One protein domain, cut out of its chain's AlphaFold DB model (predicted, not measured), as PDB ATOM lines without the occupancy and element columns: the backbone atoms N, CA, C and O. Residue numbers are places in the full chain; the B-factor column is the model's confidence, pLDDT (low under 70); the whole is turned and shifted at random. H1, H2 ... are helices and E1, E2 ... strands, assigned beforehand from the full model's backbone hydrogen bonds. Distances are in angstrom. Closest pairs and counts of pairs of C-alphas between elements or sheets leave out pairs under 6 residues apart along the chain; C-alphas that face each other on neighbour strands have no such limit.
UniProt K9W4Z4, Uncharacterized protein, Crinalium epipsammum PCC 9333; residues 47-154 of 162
ATOM      1  N   ILE A  47      11.511 -13.971 -18.230       72.56
ATOM      2  CA  ILE A  47      10.661 -13.081 -19.031       72.56
ATOM      3  C   ILE A  47      11.013 -11.636 -18.686       72.56
ATOM      4  O   ILE A  47      10.826 -11.204 -17.550       72.56
ATOM      5  N   SER A  48      11.504 -10.875 -19.662       71.56
ATOM      6  CA  SER A  48      11.833  -9.458 -19.477       71.56
ATOM      7  C   SER A  48      11.435  -8.651 -20.703       71.56
ATOM      8  O   SER A  48      11.747  -9.036 -21.825       71.56
ATOM      9  N   GLU A  49      10.720  -7.542 -20.496       73.25
ATOM     10  CA  GLU A  49      10.289  -6.630 -21.570       73.25
ATOM     11  C   GLU A  49       9.546  -7.333 -22.730       73.25
ATOM     12  O   GLU A  49       9.692  -6.964 -23.895       73.25
ATOM     13  N   GLY A  50       8.766  -8.379 -22.427       69.88
ATOM     14  CA  GLY A  50       8.057  -9.171 -23.441       69.88
ATOM     15  C   GLY A  50       8.960 -10.090 -24.274       69.88
ATOM     16  O   GLY A  50       8.553 -10.547 -25.340       69.88
ATOM     17  N   LYS A  51      10.186 -10.352 -23.810       78.25
ATOM     18  CA  LYS A  51      11.129 -11.302 -24.405       78.25
ATOM     19  C   LYS A  51      11.326 -12.498 -23.490       78.25
ATOM     20  O   LYS A  51      11.309 -12.367 -22.267       78.25
ATOM     21  N   ILE A  52      11.588 -13.636 -24.119       85.12
ATOM     22  CA  ILE A  52      12.060 -14.849 -23.461       85.12
ATOM     23  C   ILE A  52      13.587 -14.827 -23.502       85.12
ATOM     24  O   ILE A  52      14.178 -14.753 -24.578       85.12
ATOM     25  N   ILE A  53      14.208 -14.858 -22.330       85.56
ATOM     26  CA  ILE A  53      15.653 -14.919 -22.141       85.56
ATOM     27  C   ILE A  53      15.984 -16.325 -21.650       85.56
ATOM     28  O   ILE A  53      15.444 -16.780 -20.644       85.56
ATOM     29  N   LEU A  54      16.867 -17.002 -22.377       88.81
ATOM     30  CA  LEU A  54      17.269 -18.377 -22.103       88.81
ATOM     31  C   LEU A  54      18.656 -18.396 -21.441       88.81
ATOM     32  O   LEU A  54      19.525 -17.630 -21.880       88.81
ATOM     33  N   PRO A  55      18.898 -19.251 -20.433       88.88
ATOM     34  CA  PRO A  55      20.233 -19.431 -19.869       88.88
ATOM     35  C   PRO A  55      21.216 -19.944 -20.934       88.88
ATOM     36  O   PRO A  55      20.823 -20.584 -21.908       88.88
ATOM     37  N   GLU A  56      22.504 -19.628 -20.780       89.12
ATOM     38  CA  GLU A  56      23.521 -19.945 -21.796       89.12
ATOM     39  C   GLU A  56      23.653 -21.457 -22.041       89.12
ATOM     40  O   GLU A  56      23.719 -21.871 -23.197       89.12
ATOM     41  N   SER A  57      23.595 -22.269 -20.979       89.44
ATOM     42  CA  SER A  57      23.594 -23.737 -21.066       89.44
ATOM     43  C   SER A  57      22.476 -24.254 -21.969       89.44
ATOM     44  O   SER A  57      22.722 -25.044 -22.879       89.44
ATOM     45  N   LEU A  58      21.257 -23.748 -21.772       91.56
ATOM     46  CA  LEU A  58      20.100 -24.122 -22.573       91.56
ATOM     47  C   LEU A  58      20.256 -23.673 -24.027       91.56
ATOM     48  O   LEU A  58      19.877 -24.399 -24.938       91.56
ATOM     49  N   GLN A  59      20.827 -22.491 -24.270       93.81
ATOM     50  CA  GLN A  59      21.078 -22.028 -25.636       93.81
ATOM     51  C   GLN A  59      22.074 -22.925 -26.385       93.81
ATOM     52  O   GLN A  59      21.880 -23.165 -27.576       93.81
ATOM     53  N   ASP A  60      23.115 -23.422 -25.710       92.12
ATOM     54  CA  ASP A  60      24.082 -24.354 -26.303       92.12
ATOM     55  C   ASP A  60      23.425 -25.689 -26.680       92.12
ATOM     56  O   ASP A  60      23.622 -26.190 -27.791       92.12
ATOM     57  N   GLU A  61      22.598 -26.241 -25.791       94.38
ATOM     58  CA  GLU A  61      21.856 -27.473 -26.070       94.38
ATOM     59  C   GLU A  61      20.840 -27.288 -27.199       94.38
ATOM     60  O   GLU A  61      20.780 -28.106 -28.121       94.38
ATOM     61  N   LEU A  62      20.080 -26.190 -27.181       95.19
ATOM     62  CA  LEU A  62      19.090 -25.891 -28.213       95.19
ATOM     63  C   LEU A  62      19.727 -25.745 -29.595       95.19
ATOM     64  O   LEU A  62      19.162 -26.233 -30.565       95.19
ATOM     65  N   GLU A  63      20.900 -25.124 -29.715       95.31
ATOM     66  CA  GLU A  63      21.592 -24.999 -31.004       95.31
ATOM     67  C   GLU A  63      21.982 -26.379 -31.579       95.31
ATOM     68  O   GLU A  63      21.819 -26.638 -32.781       95.31
ATOM     69  N   SER A  64      22.446 -27.292 -30.718       94.75
ATOM     70  CA  SER A  64      22.742 -28.679 -31.096       94.75
ATOM     71  C   SER A  64      21.473 -29.425 -31.528       94.75
ATOM     72  O   SER A  64      21.431 -30.020 -32.610       94.75
ATOM     73  N   GLU A  65      20.408 -29.337 -30.731       96.94
ATOM     74  CA  GLU A  65      19.137 -30.016 -30.994       96.94
ATOM     75  C   GLU A  65      18.412 -29.458 -32.229       96.94
ATOM     76  O   GLU A  65      17.847 -30.225 -33.005       96.94
ATOM     77  N   ILE A  66      18.477 -28.148 -32.487       96.75
ATOM     78  CA  ILE A  66      17.943 -27.527 -33.712       96.75
ATOM     79  C   ILE A  66      18.660 -28.085 -34.943       96.75
ATOM     80  O   ILE A  66      18.019 -28.408 -35.943       96.75
ATOM     81  N   THR A  67      19.982 -28.257 -34.877       95.38
ATOM     82  CA  THR A  67      20.762 -28.840 -35.980       95.38
ATOM     83  C   THR A  67      20.358 -30.296 -36.246       95.38
ATOM     84  O   THR A  67      20.202 -30.713 -37.404       95.38
ATOM     85  N   ALA A  68      20.139 -31.074 -35.182       96.19
ATOM     86  CA  ALA A  68      19.639 -32.442 -35.283       96.19
ATOM     87  C   ALA A  68      18.215 -32.484 -35.870       96.19
ATOM     88  O   ALA A  68      17.962 -33.216 -36.832       96.19
ATOM     89  N   ALA A  69      17.310 -31.641 -35.368       96.31
ATOM     90  CA  ALA A  69      15.936 -31.527 -35.847       96.31
ATOM     91  C   ALA A  69      15.877 -31.101 -37.321       96.31
ATOM     92  O   ALA A  69      15.136 -31.691 -38.102       96.31
ATOM     93  N   GLN A  70      16.715 -30.152 -37.747       95.38
ATOM     94  CA  GLN A  70      16.826 -29.748 -39.150       95.38
ATOM     95  C   GLN A  70      17.208 -30.922 -40.055       95.38
ATOM     96  O   GLN A  70      16.653 -31.096 -41.146       95.38
ATOM     97  N   THR A  71      18.171 -31.731 -39.611       95.12
ATOM     98  CA  THR A  71      18.619 -32.918 -40.344       95.12
ATOM     99  C   THR A  71      17.480 -33.923 -40.488       95.12
ATOM    100  O   THR A  71      17.259 -34.456 -41.580       95.12
ATOM    101  N   GLU A  72      16.711 -34.126 -39.420       95.06
ATOM    102  CA  GLU A  72      15.571 -35.034 -39.420       95.06
ATOM    103  C   GLU A  72      14.408 -34.524 -40.283       95.06
ATOM    104  O   GLU A  72      13.895 -35.272 -41.115       95.06
ATOM    105  N   LEU A  73      14.050 -33.240 -40.196       94.50
ATOM    106  CA  LEU A  73      13.037 -32.622 -41.061       94.50
ATOM    107  C   LEU A  73      13.409 -32.754 -42.542       94.50
ATOM    108  O   LEU A  73      12.566 -33.103 -43.369       94.50
ATOM    109  N   ASN A  74      14.686 -32.568 -42.886       93.00
ATOM    110  CA  ASN A  74      15.177 -32.758 -44.252       93.00
ATOM    111  C   ASN A  74      15.072 -34.223 -44.710       93.00
ATOM    112  O   ASN A  74      14.736 -34.498 -45.867       93.00
ATOM    113  N   ARG A  75      15.356 -35.179 -43.817       94.75
ATOM    114  CA  ARG A  75      15.199 -36.615 -44.091       94.75
ATOM    115  C   ARG A  75      13.728 -36.974 -44.315       94.75
ATOM    116  O   ARG A  75      13.414 -37.684 -45.276       94.75
ATOM    117  N   LEU A  76      12.835 -36.468 -43.465       93.62
ATOM    118  CA  LEU A  76      11.388 -36.665 -43.566       93.62
ATOM    119  C   LEU A  76      10.824 -36.026 -44.832       93.62
ATOM    120  O   LEU A  76      10.047 -36.672 -45.529       93.62
ATOM    121  N   SER A  77      11.268 -34.819 -45.182       93.06
ATOM    122  CA  SER A  77      10.843 -34.129 -46.400       93.06
ATOM    123  C   SER A  77      11.114 -34.967 -47.649       93.06
ATOM    124  O   SER A  77      10.213 -35.202 -48.454       93.06
ATOM    125  N   LYS A  78      12.325 -35.527 -47.760       92.31
ATOM    126  CA  LYS A  78      12.702 -36.431 -48.858       92.31
ATOM    127  C   LYS A  78      11.903 -37.733 -48.856       92.31
ATOM    128  O   LYS A  78      11.551 -38.232 -49.917       92.31
ATOM    129  N   SER A  79      11.648 -38.291 -47.673       93.94
ATOM    130  CA  SER A  79      11.002 -39.603 -47.535       93.94
ATOM    131  C   SER A  79       9.494 -39.542 -47.778       93.94
ATOM    132  O   SER A  79       8.924 -40.467 -48.347       93.94
ATOM    133  N   LEU A  80       8.848 -38.459 -47.341       93.62
ATOM    134  CA  LEU A  80       7.394 -38.296 -47.364       93.62
ATOM    135  C   LEU A  80       6.916 -37.356 -48.476       93.62
ATOM    136  O   LEU A  80       5.714 -37.220 -48.671       93.62
ATOM    137  N   SER A  81       7.834 -36.713 -49.207       91.38
ATOM    138  CA  SER A  81       7.516 -35.652 -50.178       91.38
ATOM    139  C   SER A  81       6.681 -34.516 -49.567       91.38
ATOM    140  O   SER A  81       5.836 -33.923 -50.234       91.38
ATOM    141  N   ILE A  82       6.905 -34.230 -48.279       87.00
ATOM    142  CA  ILE A  82       6.271 -33.134 -47.534       87.00
ATOM    143  C   ILE A  82       7.264 -31.982 -47.440       87.00
ATOM    144  O   ILE A  82       8.458 -32.203 -47.229       87.00
ATOM    145  N   ASN A  83       6.778 -30.751 -47.567       86.44
ATOM    146  CA  ASN A  83       7.600 -29.577 -47.331       86.44
ATOM    147  C   ASN A  83       7.412 -29.055 -45.902       86.44
ATOM    148  O   ASN A  83       6.285 -28.809 -45.475       86.44
ATOM    149  N   PHE A  84       8.515 -28.888 -45.176       84.00
ATOM    150  CA  PHE A  84       8.540 -28.313 -43.829       84.00
ATOM    151  C   PHE A  84       9.090 -26.886 -43.915       84.00
ATOM    152  O   PHE A  84      10.209 -26.613 -43.479       84.00
ATOM    153  N   ASP A  85       8.304 -26.001 -44.536       74.62
ATOM    154  CA  ASP A  85       8.679 -24.601 -44.790       74.62
ATOM    155  C   ASP A  85       8.747 -23.758 -43.510       74.62
ATOM    156  O   ASP A  85       9.542 -22.824 -43.420       74.62
ATOM    157  N   ASN A  86       7.939 -24.107 -42.505       77.06
ATOM    158  CA  ASN A  86       7.855 -23.367 -41.248       77.06
ATOM    159  C   ASN A  86       8.654 -24.087 -40.164       77.06
ATOM    160  O   ASN A  86       8.162 -24.976 -39.469       77.06
ATOM    161  N   GLN A  87       9.916 -23.693 -40.048       88.81
ATOM    162  CA  GLN A  87      10.870 -24.172 -39.049       88.81
ATOM    163  C   GLN A  87      10.900 -23.227 -37.845       88.81
ATOM    164  O   GLN A  87      11.937 -22.690 -37.453       88.81
ATOM    165  N   ASP A  88       9.718 -22.990 -37.287       94.38
ATOM    166  CA  ASP A  88       9.539 -22.079 -36.165       94.38
ATOM    167  C   ASP A  88       9.911 -22.769 -34.849       94.38
ATOM    168  O   ASP A  88       9.720 -23.981 -34.680       94.38
ATOM    169  N   ILE A  89      10.395 -21.977 -33.892       95.50
ATOM    170  CA  ILE A  89      10.559 -22.397 -32.506       95.50
ATOM    171  C   ILE A  89       9.208 -22.324 -31.801       95.50
ATOM    172  O   ILE A  89       8.515 -21.301 -31.800       95.50
ATOM    173  N   GLY A  90       8.834 -23.430 -31.175       94.25
ATOM    174  CA  GLY A  90       7.673 -23.533 -30.301       94.25
ATOM    175  C   GLY A  90       8.076 -23.845 -28.872       94.25
ATOM    176  O   GLY A  90       9.182 -24.316 -28.610       94.25
ATOM    177  N   ILE A  91       7.150 -23.579 -27.956       93.75
ATOM    178  CA  ILE A  91       7.238 -23.995 -26.560       93.75
ATOM    179  C   ILE A  91       5.995 -24.833 -26.268       93.75
ATOM    180  O   ILE A  91       4.863 -24.395 -26.483       93.75
ATOM    181  N   VAL A  92       6.209 -26.048 -25.785       93.69
ATOM    182  CA  VAL A  92       5.152 -26.961 -25.354       93.69
ATOM    183  C   VAL A  92       5.286 -27.234 -23.866       93.69
ATOM    184  O   VAL A  92       6.357 -27.058 -23.286       93.69
ATOM    185  N   TYR A  93       4.190 -27.651 -23.243       91.94
ATOM    186  CA  TYR A  93       4.172 -27.985 -21.823       91.94
ATOM    187  C   TYR A  93       3.497 -29.332 -21.573       91.94
ATOM    188  O   TYR A  93       2.536 -29.699 -22.250       91.94
ATOM    189  N   LEU A  94       4.006 -30.068 -20.589       90.00
ATOM    190  CA  LEU A  94       3.474 -31.345 -20.124       90.00
ATOM    191  C   LEU A  94       3.045 -31.202 -18.663       90.00
ATOM    192  O   LEU A  94       3.835 -30.765 -17.830       90.00
ATOM    193  N   HIS A  95       1.811 -31.594 -18.350       89.00
ATOM    194  CA  HIS A  95       1.330 -31.616 -16.969       89.00
ATOM    195  C   HIS A  95       1.982 -32.771 -16.202       89.00
ATOM    196  O   HIS A  95       1.809 -33.931 -16.579       89.00
ATOM    197  N   LEU A  96       2.690 -32.463 -15.114       83.25
ATOM    198  CA  LEU A  96       3.330 -33.466 -14.256       83.25
ATOM    199  C   LEU A  96       2.451 -33.887 -13.066       83.25
ATOM    200  O   LEU A  96       2.815 -34.796 -12.322       83.25
ATOM    201  N   GLY A  97       1.275 -33.272 -12.904       79.44
ATOM    202  CA  GLY A  97       0.389 -33.477 -11.759       79.44
ATOM    203  C   GLY A  97       0.398 -32.287 -10.798       79.44
ATOM    204  O   GLY A  97       1.299 -31.455 -10.827       79.44
ATOM    205  N   ARG A  98      -0.619 -32.228  -9.924       77.25
ATOM    206  CA  ARG A  98      -0.862 -31.160  -8.930       77.25
ATOM    207  C   ARG A  98      -0.824 -29.746  -9.525       77.25
ATOM    208  O   ARG A  98      -1.875 -29.219  -9.867       77.25
ATOM    209  N   SER A  99       0.357 -29.142  -9.593       82.25
ATOM    210  CA  SER A  99       0.585 -27.748  -9.973       82.25
ATOM    211  C   SER A  99       1.790 -27.551 -10.887       82.25
ATOM    212  O   SER A  99       2.081 -26.399 -11.213       82.25
ATOM    213  N   ASP A 100       2.453 -28.635 -11.301       86.12
ATOM    214  CA  ASP A 100       3.781 -28.589 -11.909       86.12
ATOM    215  C   ASP A 100       3.721 -28.958 -13.396       86.12
ATOM    216  O   ASP A 100       3.006 -29.876 -13.822       86.12
ATOM    217  N   TRP A 101       4.500 -28.235 -14.192       88.75
ATOM    218  CA  TRP A 101       4.502 -28.317 -15.645       88.75
ATOM    219  C   TRP A 101       5.935 -28.404 -16.159       88.75
ATOM    220  O   TRP A 101       6.754 -27.548 -15.847       88.75
ATOM    221  N   SER A 102       6.236 -29.406 -16.984       88.56
ATOM    222  CA  SER A 102       7.519 -29.478 -17.693       88.56
ATOM    223  C   SER A 102       7.420 -28.699 -18.999       88.56
ATOM    224  O   SER A 102       6.509 -28.940 -19.795       88.56
ATOM    225  N   ILE A 103       8.351 -27.779 -19.230       91.12
ATOM    226  CA  ILE A 103       8.475 -26.990 -20.452       91.12
ATOM    227  C   ILE A 103       9.463 -27.673 -21.397       91.12
ATOM    228  O   ILE A 103      10.565 -28.053 -21.001       91.12
ATOM    229  N   LYS A 104       9.083 -27.801 -22.671       92.69
ATOM    230  CA  LYS A 104       9.956 -28.289 -23.747       92.69
ATOM    231  C   LYS A 104       9.903 -27.343 -24.940       92.69
ATOM    232  O   LYS A 104       8.903 -26.664 -25.169       92.69
ATOM    233  N   PHE A 105      10.970 -27.335 -25.728       94.19
ATOM    234  CA  PHE A 105      11.045 -26.568 -26.968       94.19
ATOM    235  C   PHE A 105      10.792 -27.468 -28.171       94.19
ATOM    236  O   PHE A 105      11.038 -28.673 -28.129       94.19
ATOM    237  N   THR A 106      10.310 -26.880 -29.258       95.38
ATOM    238  CA  THR A 106      10.136 -27.575 -30.533       95.38
ATOM    239  C   THR A 106      10.751 -26.783 -31.672       95.38
ATOM    240  O   THR A 106      10.703 -25.557 -31.636       95.38
ATOM    241  N   PHE A 107      11.214 -27.459 -32.718       96.19
ATOM    242  CA  PHE A 107      11.632 -26.846 -33.979       96.19
ATOM    243  C   PHE A 107      10.933 -27.539 -35.148       96.19
ATOM    244  O   PHE A 107      11.060 -28.753 -35.316       96.19
ATOM    245  N   GLY A 108      10.138 -26.793 -35.922       92.44
ATOM    246  CA  GLY A 108       9.370 -27.360 -37.042       92.44
ATOM    247  C   GLY A 108       8.450 -28.525 -36.639       92.44
ATOM    248  O   GLY A 108       8.202 -29.428 -37.435       92.44
ATOM    249  N   GLY A 109       7.985 -28.539 -35.383       90.00
ATOM    250  CA  GLY A 109       7.145 -29.595 -34.807       90.00
ATOM    251  C   GLY A 109       7.892 -30.767 -34.155       90.00
ATOM    252  O   GLY A 109       7.250 -31.588 -33.502       90.00
ATOM    253  N   ILE A 110       9.221 -30.849 -34.269       92.94
ATOM    254  CA  ILE A 110      10.036 -31.844 -33.551       92.94
ATOM    255  C   ILE A 110      10.346 -31.320 -32.150       92.94
ATOM    256  O   ILE A 110      10.810 -30.192 -32.015       92.94
ATOM    257  N   VAL A 111      10.115 -32.134 -31.116       93.94
ATOM    258  CA  VAL A 111      10.524 -31.821 -29.736       93.94
ATOM    259  C   VAL A 111      12.047 -31.881 -29.622       93.94
ATOM    260  O   VAL A 111      12.658 -32.867 -30.028       93.94
ATOM    261  N   LEU A 112      12.640 -30.823 -29.074       94.81
ATOM    262  CA  LEU A 112      14.075 -30.697 -28.833       94.81
ATOM    263  C   LEU A 112      14.416 -31.334 -27.484       94.81
ATOM    264  O   LEU A 112      13.822 -30.975 -26.464       94.81
ATOM    265  N   ASN A 113      15.348 -32.286 -27.473       90.94
ATOM    266  CA  ASN A 113      15.664 -33.078 -26.286       90.94
ATOM    267  C   ASN A 113      16.821 -32.449 -25.512       90.94
ATOM    268  O   ASN A 113      17.947 -32.941 -25.526       90.94
ATOM    269  N   THR A 114      16.527 -31.354 -24.820       88.88
ATOM    270  CA  THR A 114      17.470 -30.734 -23.884       88.88
ATOM    271  C   THR A 114      17.600 -31.588 -22.620       88.88
ATOM    272  O   THR A 114      16.637 -32.226 -22.180       88.88
ATOM    273  N   SER A 115      18.795 -31.614 -22.034       83.38
ATOM    274  CA  SER A 115      19.078 -32.268 -20.755       83.38
ATOM    275  C   SER A 115      18.463 -31.508 -19.577       83.38
ATOM    276  O   SER A 115      18.140 -32.105 -18.549       83.38
ATOM    277  N   GLU A 116      18.246 -30.203 -19.756       77.19
ATOM    278  CA  GLU A 116      17.586 -29.341 -18.784       77.19
ATOM    279  C   GLU A 116      16.093 -29.690 -18.667       77.19
ATOM    280  O   GLU A 116      15.334 -29.627 -19.644       77.19
ATOM    281  N   ASP A 117      15.663 -30.069 -17.460       79.50
ATOM    282  CA  ASP A 117      14.248 -30.254 -17.150       79.50
ATOM    283  C   ASP A 117      13.688 -28.987 -16.512       79.50
ATOM    284  O   ASP A 117      13.894 -28.699 -15.333       79.50
ATOM    285  N   ILE A 118      13.002 -28.200 -17.334       86.19
ATOM    286  CA  ILE A 118      12.451 -26.910 -16.942       86.19
ATOM    287  C   ILE A 118      11.065 -27.163 -16.363       86.19
ATOM    288  O   ILE A 118      10.086 -27.265 -17.101       86.19
ATOM    289  N   VAL A 119      10.993 -27.303 -15.044       85.81
ATOM    290  CA  VAL A 119       9.733 -27.476 -14.319       85.81
ATOM    291  C   VAL A 119       9.300 -26.138 -13.739       85.81
ATOM    292  O   VAL A 119      10.074 -25.479 -13.054       85.81
ATOM    293  N   VAL A 120       8.065 -25.748 -14.034       85.50
ATOM    294  CA  VAL A 120       7.458 -24.492 -13.588       85.50
ATOM    295  C   VAL A 120       6.106 -24.758 -12.944       85.50
ATOM    296  O   VAL A 120       5.450 -25.762 -13.241       85.50
ATOM    297  N   ASP A 121       5.657 -23.847 -12.094       86.88
ATOM    298  CA  ASP A 121       4.326 -23.933 -11.514       86.88
ATOM    299  C   ASP A 121       3.224 -23.448 -12.483       86.88
ATOM    300  O   ASP A 121       3.449 -23.001 -13.615       86.88
ATOM    301  N   THR A 122       1.972 -23.547 -12.035       87.62
ATOM    302  CA  THR A 122       0.802 -23.160 -12.835       87.62
ATOM    303  C   THR A 122       0.728 -21.653 -13.121       87.62
ATOM    304  O   THR A 122       0.224 -21.243 -14.168       87.62
ATOM    305  N   GLN A 123       1.206 -20.801 -12.215       87.31
ATOM    306  CA  GLN A 123       1.225 -19.354 -12.442       87.31
ATOM    307  C   GLN A 123       2.301 -18.987 -13.468       87.31
ATOM    308  O   GLN A 123       2.048 -18.189 -14.377       87.31
ATOM    309  N   GLU A 124       3.470 -19.610 -13.362       85.38
ATOM    310  CA  GLU A 124       4.608 -19.419 -14.253       85.38
ATOM    311  C   GLU A 124       4.306 -19.886 -15.680       85.38
ATOM    312  O   GLU A 124       4.567 -19.137 -16.625       85.38
ATOM    313  N   VAL A 125       3.673 -21.053 -15.871       88.12
ATOM    314  CA  VAL A 125       3.308 -21.521 -17.222       88.12
ATOM    315  C   VAL A 125       2.287 -20.598 -17.893       88.12
ATOM    316  O   VAL A 125       2.378 -20.346 -19.095       88.12
ATOM    317  N   PHE A 126       1.342 -20.020 -17.141       87.56
ATOM    318  CA  PHE A 126       0.393 -19.051 -17.694       87.56
ATOM    319  C   PHE A 126       1.046 -17.703 -18.012       87.56
ATOM    320  O   PHE A 126       0.712 -17.090 -19.032       87.56
ATOM    321  N   ALA A 127       1.992 -17.251 -17.187       86.12
ATOM    322  CA  ALA A 127       2.789 -16.064 -17.480       86.12
ATOM    323  C   ALA A 127       3.637 -16.267 -18.747       86.12
ATOM    324  O   ALA A 127       3.621 -15.414 -19.641       86.12
ATOM    325  N   LEU A 128       4.297 -17.423 -18.858       88.12
ATOM    326  CA  LEU A 128       5.079 -17.813 -20.026       88.12
ATOM    327  C   LEU A 128       4.206 -17.894 -21.275       88.12
ATOM    328  O   LEU A 128       4.557 -17.290 -22.286       88.12
ATOM    329  N   LYS A 129       3.027 -18.520 -21.182       90.81
ATOM    330  CA  LYS A 129       2.061 -18.572 -22.283       90.81
ATOM    331  C   LYS A 129       1.693 -17.176 -22.769       90.81
ATOM    332  O   LYS A 129       1.804 -16.890 -23.957       90.81
ATOM    333  N   LYS A 130       1.275 -16.294 -21.859       88.00
ATOM    334  CA  LYS A 130       0.858 -14.932 -22.213       88.00
ATOM    335  C   LYS A 130       1.989 -14.132 -22.863       88.00
ATOM    336  O   LYS A 130       1.724 -13.348 -23.771       88.00
ATOM    337  N   CYS A 131       3.225 -14.310 -22.395       87.81
ATOM    338  CA  CYS A 131       4.387 -13.682 -23.012       87.81
ATOM    339  C   CYS A 131       4.644 -14.259 -24.406       87.81
ATOM    340  O   CYS A 131       4.761 -13.502 -25.366       87.81
ATOM    341  N   PHE A 132       4.710 -15.585 -24.526       90.69
ATOM    342  CA  PHE A 132       5.053 -16.256 -25.774       90.69
ATOM    343  C   PHE A 132       4.029 -16.001 -26.882       90.69
ATOM    344  O   PHE A 132       4.426 -15.838 -28.031       90.69
ATOM    345  N   ASP A 133       2.749 -15.833 -26.529       88.88
ATOM    346  CA  ASP A 133       1.678 -15.444 -27.457       88.88
ATOM    347  C   ASP A 133       1.968 -14.111 -28.202       88.88
ATOM    348  O   ASP A 133       1.351 -13.804 -29.221       88.88
ATOM    349  N   GLN A 134       2.906 -13.295 -27.704       87.62
ATOM    350  CA  GLN A 134       3.299 -12.001 -28.285       87.62
ATOM    351  C   GLN A 134       4.713 -12.004 -28.892       87.62
ATOM    352  O   GLN A 134       5.121 -11.028 -29.531       87.62
ATOM    353  N   VAL A 135       5.471 -13.087 -28.705       89.44
ATOM    354  CA  VAL A 135       6.858 -13.204 -29.159       89.44
ATOM    355  C   VAL A 135       6.879 -13.596 -30.632       89.44
ATOM    356  O   VAL A 135       6.356 -14.633 -31.021       89.44
ATOM    357  N   LYS A 136       7.518 -12.768 -31.468       90.75
ATOM    358  CA  LYS A 136       7.690 -13.048 -32.908       90.75
ATOM    359  C   LYS A 136       8.929 -13.881 -33.219       90.75
ATOM    360  O   LYS A 136       8.984 -14.533 -34.256       90.75
ATOM    361  N   TRP A 137       9.945 -13.795 -32.370       92.62
ATOM    362  CA  TRP A 137      11.206 -14.500 -32.543       92.62
ATOM    363  C   TRP A 137      11.857 -14.786 -31.194       92.62
ATOM    364  O   TRP A 137      11.714 -14.000 -30.259       92.62
ATOM    365  N   ILE A 138      12.598 -15.886 -31.122       92.06
ATOM    366  CA  ILE A 138      13.478 -16.225 -30.001       92.06
ATOM    367  C   ILE A 138      14.922 -16.116 -30.490       92.06
ATOM    368  O   ILE A 138      15.237 -16.504 -31.617       92.06
ATOM    369  N   GLU A 139      15.792 -15.555 -29.655       92.81
ATOM    370  CA  GLU A 139      17.227 -15.493 -29.923       92.81
ATOM    371  C   GLU A 139      17.947 -16.637 -29.203       92.81
ATOM    372  O   GLU A 139      17.821 -16.779 -27.990       92.81
ATOM    373  N   ILE A 140      18.683 -17.453 -29.959       93.62
ATOM    374  CA  ILE A 140      19.480 -18.582 -29.454       93.62
ATOM    375  C   ILE A 140      20.880 -18.429 -30.045       93.62
ATOM    376  O   ILE A 140      21.030 -18.346 -31.266       93.62
ATOM    377  N   LYS A 141      21.904 -18.298 -29.191       93.06
ATOM    378  CA  LYS A 141      23.307 -18.051 -29.587       93.06
ATOM    379  C   LYS A 141      23.463 -16.904 -30.603       93.06
ATOM    380  O   LYS A 141      24.262 -16.977 -31.534       93.06
ATOM    381  N   GLY A 142      22.678 -15.835 -30.436       90.44
ATOM    382  CA  GLY A 142      22.687 -14.654 -31.312       90.44
ATOM    383  C   GLY A 142      21.964 -14.829 -32.657       90.44
ATOM    384  O   GLY A 142      21.940 -13.896 -33.463       90.44
ATOM    385  N   LYS A 143      21.359 -15.993 -32.924       93.31
ATOM    386  CA  LYS A 143      20.524 -16.244 -34.107       93.31
ATOM    387  C   LYS A 143      19.053 -16.065 -33.758       93.31
ATOM    388  O   LYS A 143      18.591 -16.554 -32.732       93.31
ATOM    389  N   ARG A 144      18.308 -15.380 -34.629       94.19
ATOM    390  CA  ARG A 144      16.862 -15.183 -34.473       94.19
ATOM    391  C   ARG A 144      16.096 -16.266 -35.209       94.19
ATOM    392  O   ARG A 144      16.182 -16.354 -36.430       94.19
ATOM    393  N   TYR A 145      15.298 -17.009 -34.461       93.56
ATOM    394  CA  TYR A 145      14.377 -18.007 -34.977       93.56
ATOM    395  C   TYR A 145      12.954 -17.470 -34.873       93.56
ATOM    396  O   TYR A 145      12.599 -16.880 -33.851       93.56
ATOM    397  N   ALA A 146      12.144 -17.644 -35.918       93.75
ATOM    398  CA  ALA A 146      10.728 -17.296 -35.860       93.75
ATOM    399  C   ALA A 146      10.045 -18.110 -34.754       93.75
ATOM    400  O   ALA A 146      10.367 -19.277 -34.549       93.75
ATOM    401  N   ALA A 147       9.148 -17.478 -34.005       93.38
ATOM    402  CA  ALA A 147       8.402 -18.134 -32.943       93.38
ATOM    403  C   ALA A 147       6.984 -18.452 -33.419       93.38
ATOM    404  O   ALA A 147       6.351 -17.638 -34.090       93.38
ATOM    405  N   THR A 148       6.467 -19.610 -33.014       92.50
ATOM    406  CA  THR A 148       5.083 -20.025 -33.310       92.50
ATOM    407  C   THR A 148       4.037 -19.072 -32.726       92.50
ATOM    408  O   THR A 148       2.931 -18.983 -33.255       92.50
ATOM    409  N   GLY A 149       4.371 -18.350 -31.649       86.81
ATOM    410  CA  GLY A 149       3.479 -17.372 -31.029       86.81
ATOM    411  C   GLY A 149       2.294 -17.998 -30.292       86.81
ATOM    412  O   GLY A 149       1.268 -17.345 -30.131       86.81
ATOM    413  N   TYR A 150       2.391 -19.269 -29.892       87.75
ATOM    414  CA  TYR A 150       1.455 -19.907 -28.967       87.75
ATOM    415  C   TYR A 150       2.095 -21.124 -28.296       87.75
ATOM    416  O   TYR A 150       2.925 -21.811 -28.885       87.75
ATOM    417  N   MET A 151       1.687 -21.412 -27.057       92.69
ATOM    418  CA  MET A 151       2.086 -22.635 -26.349       92.69
ATOM    419  C   MET A 151       0.983 -23.688 -26.387       92.69
ATOM    420  O   MET A 151      -0.191 -23.359 -26.195       92.69
ATOM    421  N   THR A 152       1.367 -24.955 -26.555       89.56
ATOM    422  CA  THR A 152       0.432 -26.091 -26.615       89.56
ATOM    423  C   THR A 152       0.771 -27.147 -25.571       89.56
ATOM    424  O   THR A 152       1.945 -27.438 -25.339       89.56
ATOM    425  N   GLN A 153      -0.257 -27.740 -24.964       90.12
ATOM    426  CA  GLN A 153      -0.079 -28.905 -24.107       90.12
ATOM    427  C   GLN A 153       0.239 -30.139 -24.953       90.12
ATOM    428  O   GLN A 153      -0.477 -30.440 -25.909       90.12
ATOM    429  N   ILE A 154       1.259 -30.893 -24.563       86.44
ATOM    430  CA  ILE A 154       1.509 -32.238 -25.083       86.44
ATOM    431  C   ILE A 154       1.082 -33.277 -24.043       86.44
ATOM    432  O   ILE A 154       1.330 -33.115 -22.853       86.44
TER     433      ILE A 154
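Overview. This is residues 47 to 154 of the 162 residues of an uncharacterized protein of Crinalium epipsammum PCC 9333 (UniProt K9W4Z4). A strongly twisted sheet of six strands, E2 to E7, curls round the short helix H2 on one face, while the long helix H1 crosses its other face. H1 meets the sheet with residues 56 to 73, and its last turns reach beyond the sheet at one end of the longest axis; the small strand E1 is near E6 and H2. The printed part has 108 residues, with E1, H1, E2, E3, E4, E5, H2, E6 and E7 in order along the chain; the class is mixed, helices and strands. The sheet is branched and mixed: E2 and E7 are parallel, the other neighbour pairs antiparallel. The whole is compact, with a radius of gyration of the C-alphas of 14.1 A and spans of 42 by 31 by 24 A.

Arrangement. E1, residues 51 to 53, pairs with no named strand. H1, residues 56 to 80, is on the sheet at a height over the sheet of 6.5 A. E2, residues 89 to 97, and E3, residues 100 to 107, form a hairpin, with N 92 and O 104 at 2.8 A, within hydrogen-bond range. H1 is only just over E2 and E3, with 3 C-alphas falling on each, and runs across the strands, at 74 degrees to E2 on the local plane. E4, residues 110 to 112, adds a hairpin to E3, with N 112 and O 105 at 2.8 A; E2, E3 and E4 make a meander, each strand the antiparallel neighbour of the one before. The closest C-alphas of H1 and E4 are those of Glu 65 and Leu 112, 5.5 A. E5, residues 118 to 121, is on the same side of E3 as E4, beside residues 100 to 103, with N 103 and O 118 at 2.8 A. H2, residues 122 to 132, is on the opposite face to H1. E6, residues 137 to 140, and E7, residues 143 to 153, form a hairpin, with N 138 and O 145 at 2.9 A. E7 bends by 64 degrees at residue 150 and is parallel to E2, with N 148 and O 89 at 2.9 A. The closest C-alphas of H2 and E7 are those of Phe 132 and Gly 149, 5.6 A. In H1 and H2 every O i to N i+4 pair is within hydrogen-bond range.

Along the chain. E1 begins at C-alpha 51, (11.129, -11.302, -24.405). H1 is 35.4 A long and ends at C-alpha 80, (7.394, -38.296, -47.364). E2 is 25.6 A, E3 23.5 A, H2 15.3 A and E7 26.2 A long; E7 ends at C-alpha 153, (-0.079, -28.905, -24.107).

Size, cuts and confidence. The two C-alphas farthest apart, those of Lys 78 and Arg 98, are 42.5 A apart. The printed part has no cut, and no link is long. The mean pLDDT of the printed part is 89.4; residue 50 is under 70.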